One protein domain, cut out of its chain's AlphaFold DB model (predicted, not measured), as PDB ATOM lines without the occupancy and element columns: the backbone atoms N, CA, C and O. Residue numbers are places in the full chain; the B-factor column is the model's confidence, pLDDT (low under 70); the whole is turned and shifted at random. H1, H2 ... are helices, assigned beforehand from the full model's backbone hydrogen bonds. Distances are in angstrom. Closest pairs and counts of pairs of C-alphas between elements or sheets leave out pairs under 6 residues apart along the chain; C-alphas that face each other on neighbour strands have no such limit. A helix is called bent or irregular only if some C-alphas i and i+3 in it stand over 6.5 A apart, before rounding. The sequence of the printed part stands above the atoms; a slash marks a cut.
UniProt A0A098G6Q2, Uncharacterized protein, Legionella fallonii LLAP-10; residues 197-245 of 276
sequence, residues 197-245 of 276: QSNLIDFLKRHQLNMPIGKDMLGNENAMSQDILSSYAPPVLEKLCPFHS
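Overview. This is residues 197 to 245 of the 276 residues of an uncharacterized protein of Legionella fallonii LLAP-10 (UniProt A0A098G6Q2). What shape does the printed part make? A long kinked helix, H1, leads into a link that first folds back beside its far end and then runs away from it to a short helix, H2, giving an open, angular outline with no shared core. What is it built of? The printed part has 49 residues with two named helices, H1 then H2, and no named strand; its class is all helix. How spread out is it? It is extended, with a radius of gyration of the C-alphas of 15.9 A, and flat, spanning 45 by 27 by 11 A.

Arrangement. Is H1 straight? H1, residues 197 to 218, has a kink of 29 degrees near residue 212, and it is only just irregular: C-alphas 209 and 212 are 6.51 A apart. Does H2 meet H1? H2, residues 233 to 240, is apart from H1, with no C-alpha of the one within 8 A of the other. Which residues stand free? Residues 197 to 206 of H1 stand free, as do residues 227 to 233 and residues 238 to 243, of which 238 to 240 belong to H2. Do the helices' backbones keep their O i to N i+4 pairs? In H1 16 of 18 are within hydrogen-bond range, and in H2 3 of 4.

Along the chain. Where does H1 run? It goes from C-alpha 197 at (316.487, 358.554, 274.615) to C-alpha 218 at (289.824, 373.112, 272.395), 30.5 A. Where does H2 end? Its last C-alpha, 240, is at (287.951, 376.401, 300.947), 10.4 A from its first.

Size, cuts and confidence. How large is it? The two C-alphas farthest apart, those of Gln 197 and Pro 242, are 45.3 A apart. Is the printed part unbroken? It has no cut, and the link from H1 to H2, 14 residues, is long. Where is confidence low? The model's pLDDT is under 70 at residue 220, residues 223 to 230 and residues 241 to 245; the mean of the printed part is 73.5.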
ATOM      1  N   GLN A 197     316.948 358.117 275.935       76.38
ATOM      2  CA  GLN A 197     316.487 358.554 274.615       76.38
ATOM      3  C   GLN A 197     315.085 358.018 274.277       76.38
ATOM      4  O   GLN A 197     314.283 358.735 273.677       76.38
ATOM      5  N   SER A 198     314.747 356.787 274.685       79.56
ATOM      6  CA  SER A 198     313.418 356.213 274.443       79.56
ATOM      7  C   SER A 198     312.322 356.969 275.197       79.56
ATOM      8  O   SER A 198     311.268 357.232 274.616       79.56
ATOM      9  N   ASN A 199     312.589 357.419 276.432       79.56
ATOM     10  CA  ASN A 199     311.653 358.257 277.185       79.56
ATOM     11  C   ASN A 199     311.363 359.576 276.453       79.56
ATOM     12  O   ASN A 199     310.204 359.980 276.353       79.56
ATOM     13  N   LEU A 200     312.398 360.221 275.907       80.06
ATOM     14  CA  LEU A 200     312.265 361.480 275.166       80.06
ATOM     15  C   LEU A 200     311.505 361.304 273.848       80.06
ATOM     16  O   LEU A 200     310.650 362.121 273.505       80.06
ATOM     17  N   ILE A 201     311.776 360.217 273.123       80.38
ATOM     18  CA  ILE A 201     311.058 359.881 271.889       80.38
ATOM     19  C   ILE A 201     309.573 359.640 272.180       80.38
ATOM     20  O   ILE A 201     308.714 360.135 271.450       80.38
ATOM     21  N   ASP A 202     309.249 358.892 273.233       79.75
ATOM     22  CA  ASP A 202     307.859 358.602 273.583       79.75
ATOM     23  C   ASP A 202     307.116 359.840 274.086       79.75
ATOM     24  O   ASP A 202     305.945 360.027 273.743       79.75
ATOM     25  N   PHE A 203     307.798 360.727 274.816       80.62
ATOM     26  CA  PHE A 203     307.271 362.048 275.146       80.62
ATOM     27  C   PHE A 203     306.926 362.837 273.877       80.62
ATOM     28  O   PHE A 203     305.786 363.282 273.721       80.62
ATOM     29  N   LEU A 204     307.871 362.948 272.937       80.81
ATOM     30  CA  LEU A 204     307.676 363.685 271.687       80.81
ATOM     31  C   LEU A 204     306.505 363.122 270.871       80.81
ATOM     32  O   LEU A 204     305.671 363.888 270.391       80.81
ATOM     33  N   LYS A 205     306.401 361.792 270.753       80.62
ATOM     34  CA  LYS A 205     305.278 361.131 270.068       80.62
ATOM     35  C   LYS A 205     303.937 361.498 270.701       80.62
ATOM     36  O   LYS A 205     303.016 361.875 269.984       80.62
ATOM     37  N   ARG A 206     303.817 361.396 272.030       80.69
ATOM     38  CA  ARG A 206     302.575 361.740 272.747       80.69
ATOM     39  C   ARG A 206     302.220 363.209 272.558       80.69
ATOM     40  O   ARG A 206     301.072 363.516 272.260       80.69
ATOM     41  N   HIS A 207     303.202 364.097 272.674       79.81
ATOM     42  CA  HIS A 207     303.008 365.528 272.460       79.81
ATOM     43  C   HIS A 207     302.482 365.823 271.044       79.81
ATOM     44  O   HIS A 207     301.465 366.495 270.891       79.81
ATOM     45  N   GLN A 208     303.098 365.237 270.012       78.00
ATOM     46  CA  GLN A 208     302.667 365.403 268.620       78.00
ATOM     47  C   GLN A 208     301.277 364.823 268.337       78.00
ATOM     48  O   GLN A 208     300.531 365.407 267.558       78.00
ATOM     49  N   LEU A 209     300.908 363.700 268.964       82.50
ATOM     50  CA  LEU A 209     299.558 363.133 268.852       82.50
ATOM     51  C   LEU A 209     298.504 364.017 269.530       82.50
ATOM     52  O   LEU A 209     297.385 364.130 269.036       82.50
ATOM     53  N   ASN A 210     298.865 364.663 270.638       78.50
ATOM     54  CA  ASN A 210     297.949 365.497 271.411       78.50
ATOM     55  C   ASN A 210     297.713 366.876 270.782       78.50
ATOM     56  O   ASN A 210     296.654 367.457 271.008       78.50
ATOM     57  N   MET A 211     298.656 367.394 269.989       78.56
ATOM     58  CA  MET A 211     298.538 368.713 269.356       78.56
ATOM     59  C   MET A 211     297.296 368.850 268.449       78.56
ATOM     60  O   MET A 211     296.504 369.768 268.677       78.56
ATOM     61  N   PRO A 212     297.057 367.956 267.459       79.25
ATOM     62  CA  PRO A 212     295.838 367.996 266.652       79.25
ATOM     63  C   PRO A 212     294.571 367.858 267.498       79.25
ATOM     64  O   PRO A 212     293.625 368.608 267.297       79.25
ATOM     65  N   ILE A 213     294.575 366.972 268.502       79.62
ATOM     66  CA  ILE A 213     293.424 366.767 269.396       79.62
ATOM     67  C   ILE A 213     293.097 368.056 270.160       79.62
ATOM     68  O   ILE A 213     291.940 368.464 270.210       79.62
ATOM     69  N   GLY A 214     294.107 368.726 270.722       75.69
ATOM     70  CA  GLY A 214     293.931 370.007 271.408       75.69
ATOM     71  C   GLY A 214     293.385 371.091 270.481       75.69
ATOM     72  O   GLY A 214     292.480 371.834 270.858       75.69
ATOM     73  N   LYS A 215     293.873 371.148 269.239       78.31
ATOM     74  CA  LYS A 215     293.365 372.080 268.228       78.31
ATOM     75  C   LYS A 215     291.903 371.818 267.880       78.31
ATOM     76  O   LYS A 215     291.108 372.751 267.894       78.31
ATOM     77  N   ASP A 216     291.566 370.566 267.596       81.62
ATOM     78  CA  ASP A 216     290.243 370.174 267.117       81.62
ATOM     79  C   ASP A 216     289.183 370.267 268.223       81.62
ATOM     80  O   ASP A 216     288.045 370.647 267.960       81.62
ATOM     81  N   MET A 217     289.552 369.947 269.468       79.69
ATOM     82  CA  MET A 217     288.623 369.923 270.605       79.69
ATOM     83  C   MET A 217     288.560 371.243 271.376       79.69
ATOM     84  O   MET A 217     287.502 371.594 271.891       79.69
ATOM     85  N   LEU A 218     289.679 371.962 271.492       75.19
ATOM     86  CA  LEU A 218     289.824 373.112 272.395       75.19
ATOM     87  C   LEU A 218     290.277 374.387 271.665       75.19
ATOM     88  O   LEU A 218     290.543 375.403 272.304       75.19
ATOM     89  N   GLY A 219     290.384 374.352 270.331       77.38
ATOM     90  CA  GLY A 219     290.805 375.492 269.511       77.38
ATOM     91  C   GLY A 219     292.269 375.903 269.711       77.38
ATOM     92  O   GLY A 219     292.684 376.946 269.208       77.38
ATOM     93  N   ASN A 220     293.055 375.114 270.451       69.56
ATOM     94  CA  ASN A 220     294.429 375.432 270.828       69.56
ATOM     95  C   ASN A 220     295.286 374.157 270.878       69.56
ATOM     96  O   ASN A 220     295.044 373.259 271.681       69.56
ATOM     97  N   GLU A 221     296.339 374.112 270.058       72.06
ATOM     98  CA  GLU A 221     297.272 372.979 269.935       72.06
ATOM     99  C   GLU A 221     297.958 372.610 271.264       72.06
ATOM    100  O   GLU A 221     298.282 371.448 271.495       72.06
ATOM    101  N   ASN A 222     298.113 373.570 272.179       70.69
ATOM    102  CA  ASN A 222     298.757 373.356 273.477       70.69
ATOM    103  C   ASN A 222     297.772 373.072 274.617       70.69
ATOM    104  O   ASN A 222     298.203 372.859 275.749       70.69
ATOM    105  N   ALA A 223     296.462 373.055 274.354       67.81
ATOM    106  CA  ALA A 223     295.449 372.934 275.402       67.81
ATOM    107  C   ALA A 223     295.561 371.624 276.197       67.81
ATOM    108  O   ALA A 223     295.347 371.613 277.401       67.81
ATOM    109  N   MET A 224     295.989 370.539 275.545       68.50
ATOM    110  CA  MET A 224     296.208 369.237 276.190       68.50
ATOM    111  C   MET A 224     297.427 369.206 277.126       68.50
ATOM    112  O   MET A 224     297.616 368.229 277.844       68.50
ATOM    113  N   SER A 225     298.268 370.244 277.090       65.88
ATOM    114  CA  SER A 225     299.413 370.415 277.994       65.88
ATOM    115  C   SER A 225     299.126 371.432 279.106       65.88
ATOM    116  O   SER A 225     299.979 371.660 279.956       65.88
ATOM    117  N   GLN A 226     297.943 372.056 279.100       62.88
ATOM    118  CA  GLN A 226     297.492 372.966 280.146       62.88
ATOM    119  C   GLN A 226     296.612 372.207 281.138       62.88
ATOM    120  O   GLN A 226     295.813 371.355 280.748       62.88
ATOM    121  N   ASP A 227     296.725 372.536 282.424       64.62
ATOM    122  CA  ASP A 227     295.760 372.047 283.403       64.62
ATOM    123  C   ASP A 227     294.407 372.718 283.135       64.62
ATOM    124  O   ASP A 227     294.198 373.893 283.449       64.62
ATOM    125  N   ILE A 228     293.485 371.965 282.540       63.41
ATOM    126  CA  ILE A 228     292.127 372.418 282.225       63.41
ATOM    127  C   ILE A 228     291.340 372.841 283.471       63.41
ATOM    128  O   ILE A 228     290.346 373.552 283.352       63.41
ATOM    129  N   LEU A 229     291.766 372.423 284.666       69.19
ATOM    130  CA  LEU A 229     291.135 372.785 285.932       69.19
ATOM    131  C   LEU A 229     291.683 374.096 286.504       69.19
ATOM    132  O   LEU A 229     291.046 374.683 287.382       69.19
ATOM    133  N   SER A 230     292.808 374.599 285.984       69.00
ATOM    134  CA  SER A 230     293.489 375.796 286.497       69.00
ATOM    135  C   SER A 230     292.591 377.036 286.537       69.00
ATOM    136  O   SER A 230     292.622 377.774 287.516       69.00
ATOM    137  N   SER A 231     291.724 377.243 285.540       70.94
ATOM    138  CA  SER A 231     290.774 378.368 285.507       70.94
ATOM    139  C   SER A 231     289.598 378.214 286.475       70.94
ATOM    140  O   SER A 231     288.954 379.199 286.832       70.94
ATOM    141  N   TYR A 232     289.301 376.986 286.901       76.69
ATOM    142  CA  TYR A 232     288.193 376.669 287.806       76.69
ATOM    143  C   TYR A 232     288.641 376.571 289.269       76.69
ATOM    144  O   TYR A 232     287.807 376.652 290.172       76.69
ATOM    145  N   ALA A 233     289.946 376.430 289.513       72.00
ATOM    146  CA  ALA A 233     290.520 376.348 290.849       72.00
ATOM    147  C   ALA A 233     290.311 377.624 291.697       72.00
ATOM    148  O   ALA A 233     289.884 377.476 292.842       72.00
ATOM    149  N   PRO A 234     290.507 378.866 291.195       76.62
ATOM    150  CA  PRO A 234     290.411 380.075 292.018       76.62
ATOM    151  C   PRO A 234     289.092 380.235 292.802       76.62
ATOM    152  O   PRO A 234     289.164 380.372 294.022       76.62
ATOM    153  N   PRO A 235     287.886 380.128 292.201       74.44
ATOM    154  CA  PRO A 235     286.632 380.277 292.950       74.44
ATOM    155  C   PRO A 235     286.344 379.123 293.927       74.44
ATOM    156  O   PRO A 235     285.517 379.267 294.829       74.44
ATOM    157  N   VAL A 236     286.984 377.960 293.752       80.00
ATOM    158  CA  VAL A 236     286.907 376.834 294.698       80.00
ATOM    159  C   VAL A 236     287.863 377.067 295.869       80.00
ATOM    160  O   VAL A 236     287.473 376.904 297.026       80.00
ATOM    161  N   LEU A 237     289.085 377.513 295.580       74.81
ATOM    162  CA  LEU A 237     290.098 377.849 296.578       74.81
ATOM    163  C   LEU A 237     289.674 379.041 297.443       74.81
ATOM    164  O   LEU A 237     289.868 378.990 298.650       74.81
ATOM    165  N   GLU A 238     289.007 380.054 296.883       73.81
ATOM    166  CA  GLU A 238     288.423 381.168 297.652       73.81
ATOM    167  C   GLU A 238     287.401 380.699 298.706       73.81
ATOM    168  O   GLU A 238     287.285 381.302 299.771       73.81
ATOM    169  N   LYS A 239     286.666 379.609 298.439       78.12
ATOM    170  CA  LYS A 239     285.668 379.053 299.371       78.12
ATOM    171  C   LYS A 239     286.277 378.145 300.436       78.12
ATOM    172  O   LYS A 239     285.722 378.041 301.527       78.12
ATOM    173  N   LEU A 240     287.362 377.448 300.105       77.19
ATOM    174  CA  LEU A 240     287.951 376.401 300.947       77.19
ATOM    175  C   LEU A 240     289.204 376.861 301.703       77.19
ATOM    176  O   LEU A 240     289.523 376.301 302.751       77.19
ATOM    177  N   CYS A 241     289.909 377.877 301.204       60.88
ATOM    178  CA  CYS A 241     291.159 378.371 301.769       60.88
ATOM    179  C   CYS A 241     291.017 379.844 302.197       60.88
ATOM    180  O   CYS A 241     291.056 380.736 301.347       60.88
ATOM    181  N   PRO A 242     290.952 380.145 303.509       58.03
ATOM    182  CA  PRO A 242     290.733 381.507 304.016       58.03
ATOM    183  C   PRO A 242     291.873 382.491 303.691       58.03
ATOM    184  O   PRO A 242     291.719 383.699 303.861       58.03
ATOM    185  N   PHE A 243     293.011 381.995 303.200       57.06
ATOM    186  CA  PHE A 243     294.172 382.799 302.813       57.06
ATOM    187  C   PHE A 243     294.177 383.210 301.331       57.06
ATOM    188  O   PHE A 243     294.991 384.045 300.943       57.06
ATOM    189  N   HIS A 244     293.261 382.692 300.502       55.84
ATOM    190  CA  HIS A 244     293.142 383.047 299.080       55.84
ATOM    191  C   HIS A 244     292.352 384.361 298.900       55.84
ATOM    192  O   HIS A 244     291.382 384.446 298.158       55.84
ATOM    193  N   SER A 245     292.731 385.412 299.632       49.75
ATOM    194  CA  SER A 245     292.184 386.754 299.416       49.75
ATOM    195  C   SER A 245     292.901 387.408 298.232       49.75
ATOM    196  O   SER A 245     294.127 387.497 298.229       49.75
TER     197      SER A 245